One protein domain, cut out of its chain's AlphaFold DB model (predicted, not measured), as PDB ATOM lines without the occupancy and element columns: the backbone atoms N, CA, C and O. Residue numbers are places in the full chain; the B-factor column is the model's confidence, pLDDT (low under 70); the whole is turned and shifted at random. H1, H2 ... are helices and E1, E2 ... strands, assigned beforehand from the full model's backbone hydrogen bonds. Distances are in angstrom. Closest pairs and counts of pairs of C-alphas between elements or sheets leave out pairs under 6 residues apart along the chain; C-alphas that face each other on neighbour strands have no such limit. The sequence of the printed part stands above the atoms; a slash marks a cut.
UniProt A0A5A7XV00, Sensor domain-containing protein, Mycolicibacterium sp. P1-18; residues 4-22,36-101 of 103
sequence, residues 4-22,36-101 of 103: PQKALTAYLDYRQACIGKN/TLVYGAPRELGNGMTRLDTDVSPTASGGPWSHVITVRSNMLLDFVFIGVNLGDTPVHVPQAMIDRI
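AT A GLANCE: This is residues 4 to 22 and 36 to 101 of the 103 residues of the protein "Sensor domain-containing protein" of Mycolicibacterium sp. P1-18 (UniProt A0A5A7XV00). A twisted sheet of five strands has one helix on each face: H1 packs on one face and H2 on the opposite face, both running along the strands. The long strands E3, E4 and E5 make the core, and the short E1 and E2 share one side of E3. The printed part has 85 residues with two named helices and five named strands, H1 coming first along the chain, then the strands, then H2; the sheet is branched, with the antiparallel neighbour pairs E1 and E3, E2 and E3, E3 and E4, and E4 and E5, and the class is mixed, helices and strands. It is compact, with a radius of gyration of the C-alphas of 13.0 A and spans of 38 by 27 by 17 A.

IN THESE COORDINATES: H1, residues 4 to 16, is 18.2 A long and begins at C-alpha 4 (-13.142, 4.902, 5.777). E1 is residues 36 to 39 and E2 residues 43 to 46. E3, residues 49 to 57, is 26.2 A long. E4, residues 65 to 72, measures 22.6 A, and E5, residues 75 to 82, 22.8 A. H2, residues 89 to 98, measures 14.0 A and ends at C-alpha 98 (-0.266, -0.580, 9.091).

HOW THE PARTS SIT: H1 is on the sheet at a height of 8.8 A, its closest C-alphas to E4 being Gln 5 and Val 71, 6.3 A. E1 pairs with E3 (N 38 and O 55, 2.9 A). E2, E3, E4 and E5 form a meander, each strand the antiparallel neighbour of the one before: N 43 and O 51, 2.8 A; N 52 and O 67, 2.8 A; N 68 and O 79, 2.8 A. H2 lies over E4 at a height of 8.4 A, the closest C-alphas being Val 68 and Pro 90, 6.7 A. Every O i to N i+4 pair is within hydrogen-bond range in H1, and 5 of 6 in H2.

THE WHOLE: Residues 23 to 35 are not printed; C-alphas 22 and 36 are 6.3 A apart across the cut. Of the links that are printed whole, none is long. Residues 59 to 62 have pLDDT under 70.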
ATOM      1  N   PRO A   4     -13.667   6.266   5.888       91.62
ATOM      2  CA  PRO A   4     -13.142   4.902   5.777       91.62
ATOM      3  C   PRO A   4     -13.828   3.915   6.721       91.62
ATOM      4  O   PRO A   4     -14.111   2.793   6.327       91.62
ATOM      5  N   GLN A   5     -14.172   4.348   7.937       90.94
ATOM      6  CA  GLN A   5     -14.879   3.492   8.888       90.94
ATOM      7  C   GLN A   5     -16.292   3.154   8.398       90.94
ATOM      8  O   GLN A   5     -16.722   2.013   8.517       90.94
ATOM      9  N   LYS A   6     -16.995   4.122   7.790       92.81
ATOM     10  CA  LYS A   6     -18.296   3.861   7.152       92.81
ATOM     11  C   LYS A   6     -18.170   2.872   5.992       92.81
ATOM     12  O   LYS A   6     -19.019   2.000   5.853       92.81
ATOM     13  N   ALA A   7     -17.121   3.012   5.178       91.56
ATOM     14  CA  ALA A   7     -16.852   2.099   4.070       91.56
ATOM     15  C   ALA A   7     -16.556   0.677   4.567       91.56
ATOM     16  O   ALA A   7     -17.114  -0.272   4.025       91.56
ATOM     17  N   LEU A   8     -15.755   0.536   5.631       92.19
ATOM     18  CA  LEU A   8     -15.492  -0.755   6.266       92.19
ATOM     19  C   LEU A   8     -16.787  -1.408   6.758       92.19
ATOM     20  O   LEU A   8     -17.047  -2.553   6.413       92.19
ATOM     21  N   THR A   9     -17.615  -0.683   7.515       92.75
ATOM     22  CA  THR A   9     -18.897  -1.213   8.010       92.75
ATOM     23  C   THR A   9     -19.788  -1.683   6.862       92.75
ATOM     24  O   THR A   9     -20.210  -2.831   6.864       92.75
ATOM     25  N   ALA A  10     -19.990  -0.851   5.836       92.19
ATOM     26  CA  ALA A  10     -20.813  -1.227   4.686       92.19
ATOM     27  C   ALA A  10     -20.265  -2.462   3.946       92.19
ATOM     28  O   ALA A  10     -21.033  -3.307   3.486       92.19
ATOM     29  N   TYR A  11     -18.939  -2.582   3.842       90.75
ATOM     30  CA  TYR A  11     -18.300  -3.748   3.240       90.75
ATOM     31  C   TYR A  11     -18.516  -5.016   4.073       90.75
ATOM     32  O   TYR A  11     -18.853  -6.059   3.515       90.75
ATOM     33  N   LEU A  12     -18.363  -4.937   5.398       91.50
ATOM     34  CA  LEU A  12     -18.599  -6.071   6.294       91.50
ATOM     35  C   LEU A  12     -20.073  -6.496   6.295       91.50
ATOM     36  O   LEU A  12     -20.340  -7.694   6.212       91.50
ATOM     37  N   ASP A  13     -21.013  -5.549   6.280       92.25
ATOM     38  CA  ASP A  13     -22.452  -5.830   6.180       92.25
ATOM     39  C   ASP A  13     -22.788  -6.563   4.872       92.25
ATOM     40  O   ASP A  13     -23.482  -7.585   4.869       92.25
ATOM     41  N   TYR A  14     -22.239  -6.083   3.750       90.00
ATOM     42  CA  TYR A  14     -22.360  -6.750   2.454       90.00
ATOM     43  C   TYR A  14     -21.807  -8.180   2.505       90.00
ATOM     44  O   TYR A  14     -22.471  -9.124   2.073       90.00
ATOM     45  N   ARG A  15     -20.609  -8.363   3.071       89.12
ATOM     46  CA  ARG A  15     -19.967  -9.678   3.186       89.12
ATOM     47  C   ARG A  15     -20.761 -10.626   4.070       89.12
ATOM     48  O   ARG A  15     -20.903 -11.795   3.718       89.12
ATOM     49  N   GLN A  16     -21.339 -10.127   5.157       89.44
ATOM     50  CA  GLN A  16     -22.182 -10.917   6.043       89.44
ATOM     51  C   GLN A  16     -23.423 -11.458   5.325       89.44
ATOM     52  O   GLN A  16     -23.789 -12.618   5.512       89.44
ATOM     53  N   ALA A  17     -24.010 -10.678   4.413       89.56
ATOM     54  CA  ALA A  17     -25.113 -11.131   3.569       89.56
ATOM     55  C   ALA A  17     -24.712 -12.203   2.531       89.56
ATOM     56  O   ALA A  17     -25.593 -12.838   1.938       89.56
ATOM     57  N   CYS A  18     -23.414 -12.411   2.296       89.38
ATOM     58  CA  CYS A  18     -22.869 -13.393   1.356       89.38
ATOM     59  C   CYS A  18     -22.397 -14.697   2.019       89.38
ATOM     60  O   CYS A  18     -22.092 -15.643   1.296       89.38
ATOM     61  N   ILE A  19     -22.346 -14.769   3.353       91.31
ATOM     62  CA  ILE A  19     -21.838 -15.945   4.077       91.31
ATOM     63  C   ILE A  19     -22.602 -17.208   3.665       91.31
ATOM     64  O   ILE A  19     -23.834 -17.221   3.639       91.31
ATOM     65  N   GLY A  20     -21.858 -18.269   3.340       83.19
ATOM     66  CA  GLY A  20     -22.406 -19.574   2.954       83.19
ATOM     67  C   GLY A  20     -23.112 -19.602   1.594       83.19
ATOM     68  O   GLY A  20     -23.634 -20.645   1.203       83.19
ATOM     69  N   LYS A  21     -23.144 -18.481   0.862       87.56
ATOM     70  CA  LYS A  21     -23.679 -18.421  -0.500       87.56
ATOM     71  C   LYS A  21     -22.582 -18.717  -1.512       87.56
ATOM     72  O   LYS A  21     -21.446 -18.271  -1.361       87.56
ATOM     73  N   ASN A  22     -22.977 -19.384  -2.592       88.62
ATOM     74  CA  ASN A  22     -22.127 -19.611  -3.751       88.62
ATOM     75  C   ASN A  22     -22.318 -18.472  -4.751       88.62
ATOM     76  O   ASN A  22     -23.445 -18.152  -5.132       88.62
ATOM     77  N   THR A  36     -16.295 -20.736  -8.699       89.62
ATOM     78  CA  THR A  36     -17.262 -20.690  -7.607       89.62
ATOM     79  C   THR A  36     -16.559 -20.211  -6.345       89.62
ATOM     80  O   THR A  36     -15.546 -20.777  -5.944       89.62
ATOM     81  N   LEU A  37     -17.107 -19.178  -5.723       89.75
ATOM     82  CA  LEU A  37     -16.637 -18.581  -4.482       89.75
ATOM     83  C   LEU A  37     -17.655 -18.865  -3.379       89.75
ATOM     84  O   LEU A  37     -18.846 -18.591  -3.571       89.75
ATOM     85  N   VAL A  38     -17.180 -19.364  -2.241       91.00
ATOM     86  CA  VAL A  38     -17.970 -19.569  -1.021       91.00
ATOM     87  C   VAL A  38     -17.396 -18.690   0.079       91.00
ATOM     88  O   VAL A  38     -16.243 -18.848   0.477       91.00
ATOM     89  N   TYR A  39     -18.188 -17.734   0.556       90.56
ATOM     90  CA  TYR A  39     -17.712 -16.742   1.517       90.56
ATOM     91  C   TYR A  39     -17.836 -17.246   2.953       90.56
ATOM     92  O   TYR A  39     -18.923 -17.629   3.399       90.56
ATOM     93  N   GLY A  40     -16.726 -17.195   3.683       90.50
ATOM     94  CA  GLY A  40     -16.672 -17.431   5.117       90.50
ATOM     95  C   GLY A  40     -17.139 -16.223   5.930       90.50
ATOM     96  O   GLY A  40     -17.299 -15.110   5.422       90.50
ATOM     97  N   ALA A  41     -17.355 -16.450   7.225       92.06
ATOM     98  CA  ALA A  41     -17.708 -15.386   8.156       92.06
ATOM     99  C   ALA A  41     -16.506 -14.462   8.442       92.06
ATOM    100  O   ALA A  41     -15.382 -14.959   8.577       92.06
ATOM    101  N   PRO A  42     -16.720 -13.138   8.582       92.88
ATOM    102  CA  PRO A  42     -15.693 -12.234   9.082       92.88
ATOM    103  C   PRO A  42     -15.206 -12.663  10.471       92.88
ATOM    104  O   PRO A  42     -16.005 -12.998  11.345       92.88
ATOM    105  N   ARG A  43     -13.891 -12.622  10.682       92.44
ATOM    106  CA  ARG A  43     -13.243 -12.968  11.950       92.44
ATOM    107  C   ARG A  43     -12.247 -11.889  12.346       92.44
ATOM    108  O   ARG A  43     -11.343 -11.567  11.580       92.44
ATOM    109  N   GLU A  44     -12.371 -11.386  13.565       93.00
ATOM    110  CA  GLU A  44     -11.400 -10.456  14.137       93.00
ATOM    111  C   GLU A  44     -10.046 -11.142  14.362       93.00
ATOM    112  O   GLU A  44      -9.974 -12.230  14.935       93.00
ATOM    113  N   LEU A  45      -8.971 -10.492  13.918       89.31
ATOM    114  CA  LEU A  45      -7.587 -10.921  14.149       89.31
ATOM    115  C   LEU A  45      -6.920 -10.167  15.312       89.31
ATOM    116  O   LEU A  45      -5.796 -10.490  15.688       89.31
ATOM    117  N   GLY A  46      -7.598  -9.159  15.871       84.88
ATOM    118  CA  GLY A  46      -7.004  -8.184  16.787       84.88
ATOM    119  C   GLY A  46      -6.426  -6.970  16.051       84.88
ATOM    120  O   GLY A  46      -6.421  -6.909  14.824       84.88
ATOM    121  N   ASN A  47      -5.989  -5.955  16.806       82.50
ATOM    122  CA  ASN A  47      -5.450  -4.684  16.282       82.50
ATOM    123  C   ASN A  47      -6.362  -3.948  15.274       82.50
ATOM    124  O   ASN A  47      -5.888  -3.136  14.483       82.50
ATOM    125  N   GLY A  48      -7.672  -4.216  15.309       87.69
ATOM    126  CA  GLY A  48      -8.644  -3.648  14.371       87.69
ATOM    127  C   GLY A  48      -8.572  -4.236  12.957       87.69
ATOM    128  O   GLY A  48      -9.029  -3.591  12.014       87.69
ATOM    129  N   MET A  49      -7.962  -5.412  12.787       94.44
ATOM    130  CA  MET A  49      -7.960  -6.158  11.531       94.44
ATOM    131  C   MET A  49      -9.052  -7.224  11.535       94.44
ATOM    132  O   MET A  49      -9.144  -8.036  12.458       94.44
ATOM    133  N   THR A  50      -9.803  -7.287  10.443       95.38
ATOM    134  CA  THR A  50     -10.824  -8.306  10.203       95.38
ATOM    135  C   THR A  50     -10.398  -9.168   9.020       95.38
ATOM    136  O   THR A  50     -10.061  -8.653   7.954       95.38
ATOM    137  N   ARG A  51     -10.425 -10.490   9.184       94.06
ATOM    138  CA  ARG A  51     -10.148 -11.463   8.125       94.06
ATOM    139  C   ARG A  51     -11.434 -12.032   7.555       94.06
ATOM    140  O   ARG A  51     -12.351 -12.353   8.306       94.06
ATOM    141  N   LEU A  52     -11.469 -12.209   6.240       92.50
ATOM    142  CA  LEU A  52     -12.531 -12.900   5.526       92.50
ATOM    143  C   LEU A  52     -11.907 -13.947   4.606       92.50
ATOM    144  O   LEU A  52     -11.195 -13.607   3.664       92.50
ATOM    145  N   ASP A  53     -12.179 -15.214   4.882       91.25
ATOM    146  CA  ASP A  53     -11.730 -16.322   4.045       91.25
ATOM    147  C   ASP A  53     -12.801 -16.643   2.991       91.25
ATOM    148  O   ASP A  53     -14.002 -16.543   3.247       91.25
ATOM    149  N   THR A  54     -12.380 -16.970   1.773       90.44
ATOM    150  CA  THR A  54     -13.251 -17.371   0.663       90.44
ATOM    151  C   THR A  54     -12.706 -18.651   0.054       90.44
ATOM    152  O   THR A  54     -11.596 -18.669  -0.486       90.44
ATOM    153  N   ASP A  55     -13.501 -19.713   0.122       88.88
ATOM    154  CA  ASP A  55     -13.184 -20.968  -0.541       88.88
ATOM    155  C   ASP A  55     -13.479 -20.847  -2.035       88.88
ATOM    156  O   ASP A  55     -14.458 -20.221  -2.450       88.88
ATOM    157  N   VAL A  56     -12.616 -21.447  -2.852       87.25
ATOM    158  CA  VAL A  56     -12.645 -21.301  -4.310       87.25
ATOM    159  C   VAL A  56     -12.681 -22.677  -4.968       87.25
ATOM    160  O   VAL A  56     -11.808 -23.509  -4.716       87.25
ATOM    161  N   SER A  57     -13.683 -22.914  -5.819       80.44
ATOM    162  CA  SER A  57     -13.911 -24.180  -6.528       80.44
ATOM    163  C   SER A  57     -14.212 -23.970  -8.027       80.44
ATOM    164  O   SER A  57     -14.985 -23.072  -8.348       80.44
ATOM    165  N   PRO A  58     -13.678 -24.780  -8.965       74.31
ATOM    166  CA  PRO A  58     -12.622 -25.770  -8.743       74.31
ATOM    167  C   PRO A  58     -11.394 -25.082  -8.149       74.31
ATOM    168  O   PRO A  58     -11.258 -23.868  -8.304       74.31
ATOM    169  N   THR A  59     -10.549 -25.821  -7.418       65.06
ATOM    170  CA  THR A  59      -9.373 -25.245  -6.753       65.06
ATOM    171  C   THR A  59      -8.615 -24.401  -7.769       65.06
ATOM    172  O   THR A  59      -8.024 -24.936  -8.709       65.06
ATOM    173  N   ALA A  60      -8.700 -23.073  -7.634       63.38
ATOM    174  CA  ALA A  60      -7.954 -22.180  -8.500       63.38
ATOM    175  C   ALA A  60      -6.475 -22.549  -8.356       63.38
ATOM    176  O   ALA A  60      -6.052 -22.977  -7.281       63.38
ATOM    177  N   SER A  61      -5.666 -22.362  -9.398       61.78
ATOM    178  CA  SER A  61      -4.222 -22.637  -9.323       61.78
ATOM    179  C   SER A  61      -3.525 -21.909  -8.162       61.78
ATOM    180  O   SER A  61      -2.447 -22.318  -7.742       61.78
ATOM    181  N   GLY A  62      -4.155 -20.861  -7.618       64.62
ATOM    182  CA  GLY A  62      -3.720 -20.126  -6.435       64.62
ATOM    183  C   GLY A  62      -4.359 -20.531  -5.098       64.62
ATOM    184  O   GLY A  62      -3.980 -19.964  -4.089       64.62
ATOM    185  N   GLY A  63      -5.290 -21.485  -5.025       77.94
ATOM    186  CA  GLY A  63      -5.920 -21.893  -3.761       77.94
ATOM    187  C   GLY A  63      -6.968 -20.904  -3.210       77.94
ATOM    188  O   GLY A  63      -7.463 -20.053  -3.956       77.94
ATOM    189  N   PRO A  64      -7.360 -21.048  -1.928       83.31
ATOM    190  CA  PRO A  64      -8.365 -20.198  -1.292       83.31
ATOM    191  C   PRO A  64      -7.884 -18.749  -1.173       83.31
ATOM    192  O   PRO A  64      -6.683 -18.461  -1.199       83.31
ATOM    193  N   TRP A  65      -8.837 -17.827  -1.047       90.12
ATOM    194  CA  TRP A  65      -8.547 -16.405  -0.886       90.12
ATOM    195  C   TRP A  65      -8.722 -16.006   0.574       90.12
ATOM    196  O   TRP A  65      -9.716 -16.350   1.207       90.12
ATOM    197  N   SER A  66      -7.780 -15.232   1.099       92.12
ATOM    198  CA  SER A  66      -7.859 -14.629   2.427       92.12
ATOM    199  C   SER A  66      -7.790 -13.119   2.276       92.12
ATOM    200  O   SER A  66      -6.740 -12.575   1.933       92.12
ATOM    201  N   HIS A  67      -8.894 -12.441   2.560       93.38
ATOM    202  CA  HIS A  67      -8.934 -10.990   2.673       93.38
ATOM    203  C   HIS A  67      -8.624 -10.576   4.105       93.38
ATOM    204  O   HIS A  67      -9.166 -11.154   5.045       93.38
ATOM    205  N   VAL A  68      -7.801  -9.551   4.282       95.38
ATOM    206  CA  VAL A  68      -7.631  -8.864   5.564       95.38
ATOM    207  C   VAL A  68      -7.904  -7.394   5.342       95.38
ATOM    208  O   VAL A  68      -7.246  -6.752   4.530       95.38
ATOM    209  N   ILE A  69      -8.898  -6.872   6.050       95.31
ATOM    210  CA  ILE A  69      -9.350  -5.496   5.920       95.31
ATOM    211  C   ILE A  69      -9.221  -4.775   7.258       95.31
ATOM    212  O   ILE A  69      -9.443  -5.350   8.324       95.31
ATOM    213  N   THR A  70      -8.834  -3.506   7.216       94.62
ATOM    214  CA  THR A  70      -8.726  -2.664   8.409       94.62
ATOM    215  C   THR A  70      -8.879  -1.189   8.053       94.62
ATOM    216  O   THR A  70      -8.814  -0.797   6.884       94.62
ATOM    217  N   VAL A  71      -9.052  -0.354   9.073       93.31
ATOM    218  CA  VAL A  71      -9.005   1.102   8.956       93.31
ATOM    219  C   VAL A  71      -7.908   1.635   9.865       93.31
ATOM    220  O   VAL A  71      -7.872   1.345  11.060       93.31
ATOM    221  N   ARG A  72      -7.039   2.478   9.306       91.31
ATOM    222  CA  ARG A  72      -6.019   3.211  10.057       91.31
ATOM    223  C   ARG A  72      -6.072   4.688   9.694       91.31
ATOM    224  O   ARG A  72      -6.017   5.043   8.519       91.31
ATOM    225  N   SER A  73      -6.192   5.548  10.704       87.31
ATOM    226  CA  SER A  73      -6.351   7.001  10.544       87.31
ATOM    227  C   SER A  73      -7.488   7.328   9.557       87.31
ATOM    228  O   SER A  73      -8.649   7.061   9.868       87.31
ATOM    229  N   ASN A  74      -7.195   7.857   8.363       89.56
ATOM    230  CA  ASN A  74      -8.200   8.118   7.323       89.56
ATOM    231  C   ASN A  74      -8.045   7.208   6.087       89.56
ATOM    232  O   ASN A  74      -8.409   7.597   4.978       89.56
ATOM    233  N   MET A  75      -7.521   5.995   6.270       90.56
ATOM    234  CA  MET A  75      -7.300   5.018   5.203       90.56
ATOM    235  C   MET A  75      -8.029   3.707   5.497       90.56
ATOM    236  O   MET A  75      -7.993   3.209   6.620       90.56
ATOM    237  N   LEU A  76      -8.675   3.152   4.471       92.81
ATOM    238  CA  LEU A  76      -9.134   1.765   4.431       92.81
ATOM    239  C   LEU A  76      -8.047   0.952   3.727       92.81
ATOM    240  O   LEU A  76      -7.607   1.343   2.646       92.81
ATOM    241  N   LEU A  77      -7.623  -0.152   4.327       94.06
ATOM    242  CA  LEU A  77      -6.641  -1.061   3.749       94.06
ATOM    243  C   LEU A  77      -7.319  -2.406   3.514       94.06
ATOM    244  O   LEU A  77      -7.910  -2.943   4.448       94.06
ATOM    245  N   ASP A  78      -7.224  -2.928   2.295       94.50
ATOM    246  CA  ASP A  78      -7.745  -4.238   1.897       94.50
ATOM    247  C   ASP A  78      -6.600  -5.045   1.279       94.50
ATOM    248  O   ASP A  78      -5.989  -4.632   0.291       94.50
ATOM    249  N   PHE A  79      -6.276  -6.168   1.909       95.50
ATOM    250  CA  PHE A  79      -5.207  -7.067   1.508       95.50
ATOM    251  C   PHE A  79      -5.807  -8.383   1.045       95.50
ATOM    252  O   PHE A  79      -6.509  -9.035   1.814       95.50
ATOM    253  N   VAL A  80      -5.482  -8.811  -0.173       93.19
ATOM    254  CA  VAL A  80      -5.925 -10.099  -0.714       93.19
ATOM    255  C   VAL A  80      -4.729 -11.025  -0.850       93.19
ATOM    256  O   VAL A  80      -3.789 -10.738  -1.589       93.19
ATOM    257  N   PHE A  81      -4.784 -12.151  -0.150       92.38
ATOM    258  CA  PHE A  81      -3.795 -13.215  -0.246       92.38
ATOM    259  C   PHE A  81      -4.418 -14.411  -0.955       92.38
ATOM    260  O   PHE A  81      -5.484 -14.884  -0.565       92.38
ATOM    261  N   ILE A  82      -3.738 -14.899  -1.988       89.75
ATOM    262  CA  ILE A  82      -4.154 -16.056  -2.780       89.75
ATOM    263  C   ILE A  82      -3.027 -17.077  -2.663       89.75
ATOM    264  O   ILE A  82      -1.916 -16.825  -3.129       89.75
ATOM    265  N   GLY A  83      -3.281 -18.191  -1.984       84.31
ATOM    266  CA  GLY A  83      -2.276 -19.237  -1.829       84.31
ATOM    267  C   GLY A  83      -2.762 -20.429  -1.019       84.31
ATOM    268  O   GLY A  83      -3.634 -20.317  -0.159       84.31
ATOM    269  N   VAL A  84      -2.119 -21.574  -1.238       80.81
ATOM    270  CA  VAL A  84      -2.136 -22.685  -0.279       80.81
ATOM    271  C   VAL A  84      -1.060 -22.452   0.784       80.81
ATOM    272  O   VAL A  84       0.003 -21.918   0.479       80.81
ATOM    273  N   ASN A  85      -1.323 -22.855   2.031       82.19
ATOM    274  CA  ASN A  85      -0.360 -22.781   3.140       82.19
ATOM    275  C   ASN A  85       0.220 -21.376   3.399       82.19
ATOM    276  O   ASN A  85       1.408 -21.230   3.673       82.19
ATOM    277  N   LEU A  86      -0.622 -20.337   3.364       83.75
ATOM    278  CA  LEU A  86      -0.205 -18.947   3.611       83.75
ATOM    279  C   LEU A  86       0.404 -18.706   5.010       83.75
ATOM    280  O   LEU A  86       1.014 -17.655   5.228       83.75
ATOM    281  N   GLY A  87       0.241 -19.646   5.950       87.62
ATOM    282  CA  GLY A  87       0.712 -19.518   7.330       87.62
ATOM    283  C   GLY A  87       0.223 -18.213   7.960       87.62
ATOM    284  O   GLY A  87      -0.943 -17.842   7.805       87.62
ATOM    285  N   ASP A  88       1.144 -17.484   8.587       90.00
ATOM    286  CA  ASP A  88       0.863 -16.204   9.248       90.00
ATOM    287  C   ASP A  88       1.041 -14.981   8.327       90.00
ATOM    288  O   ASP A  88       0.921 -13.833   8.767       90.00
ATOM    289  N   THR A  89       1.294 -15.190   7.028       91.50
ATOM    290  CA  THR A  89       1.457 -14.102   6.042       91.50
ATOM    291  C   THR A  89       0.277 -13.121   6.046       91.50
ATOM    292  O   THR A  89       0.533 -11.913   6.087       91.50
ATOM    293  N   PRO A  90      -0.999 -13.577   6.089       91.56
ATOM    294  CA  PRO A  90      -2.147 -12.674   6.135       91.56
ATOM    295  C   PRO A  90      -2.221 -11.820   7.405       91.56
ATOM    296  O   PRO A  90      -3.032 -10.910   7.466       91.56
ATOM    297  N   VAL A  91      -1.397 -12.080   8.423       92.00
ATOM    298  CA  VAL A  91      -1.336 -11.271   9.648       92.00
ATOM    299  C   VAL A  91      -0.114 -10.352   9.626       92.00
ATOM    300  O   VAL A  91      -0.242  -9.141   9.816       92.00
ATOM    301  N   HIS A  92       1.073 -10.897   9.351       93.62
ATOM    302  CA  HIS A  92       2.322 -10.136   9.443       93.62
ATOM    303  C   HIS A  92       2.476  -9.075   8.355       93.62
ATOM    304  O   HIS A  92       2.959  -7.978   8.644       93.62
ATOM    305  N   VAL A  93       2.070  -9.372   7.116       94.31
ATOM    306  CA  VAL A  93       2.193  -8.405   6.016       94.31
ATOM    307  C   VAL A  93       1.275  -7.198   6.245       94.31
ATOM    308  O   VAL A  93       1.791  -6.076   6.223       94.31
ATOM    309  N   PRO A  94      -0.030  -7.370   6.550       95.12
ATOM    310  CA  PRO A  94      -0.897  -6.239   6.870       95.12
ATOM    311  C   PRO A  94      -0.404  -5.434   8.068       95.12
ATOM    312  O   PRO A  94      -0.318  -4.212   7.966       95.12
ATOM    313  N   GLN A  95      -0.001  -6.091   9.163       93.75
ATOM    314  CA  GLN A  95       0.505  -5.395  10.349       93.75
ATOM    315  C   GLN A  95       1.719  -4.523  10.015       93.75
ATOM    316  O   GLN A  95       1.727  -3.334  10.325       93.75
ATOM    317  N   ALA A  96       2.698  -5.070   9.294       94.44
ATOM    318  CA  ALA A  96       3.874  -4.310   8.894       94.44
ATOM    319  C   ALA A  96       3.509  -3.103   8.009       94.44
ATOM    320  O   ALA A  96       4.178  -2.069   8.058       94.44
ATOM    321  N   MET A  97       2.477  -3.207   7.169       93.12
ATOM    322  CA  MET A  97       2.005  -2.081   6.355       93.12
ATOM    323  C   MET A  97       1.264  -1.034   7.192       93.12
ATOM    324  O   MET A  97       1.509   0.156   7.014       93.12
ATOM    325  N   ILE A  98       0.429  -1.460   8.141       92.69
ATOM    326  CA  ILE A  98      -0.266  -0.580   9.091       92.69
ATOM    327  C   ILE A  98       0.739   0.213   9.931       92.69
ATOM    328  O   ILE A  98       0.558   1.415  10.122       92.69
ATOM    329  N   ASP A  99       1.819  -0.428  10.381       92.38
ATOM    330  CA  ASP A  99       2.856   0.196  11.212       92.38
ATOM    331  C   ASP A  99       3.600   1.337  10.495       92.38
ATOM    332  O   ASP A  99       4.196   2.196  11.145       92.38
ATOM    333  N   ARG A 100       3.543   1.381   9.157       91.81
ATOM    334  CA  ARG A 100       4.136   2.448   8.333       91.81
ATOM    335  C   ARG A 100       3.209   3.646   8.128       91.81
ATOM    336  O   ARG A 100       3.648   4.653   7.578       91.81
ATOM    337  N   ILE A 101       1.946   3.553   8.538       90.12
ATOM    338  CA  ILE A 101       0.981   4.643   8.393       90.12
ATOM    339  C   ILE A 101       1.135   5.587   9.592       90.12
ATOM    340  O   ILE A 101       0.985   5.142  10.737       90.12
TER     341      ILE A 101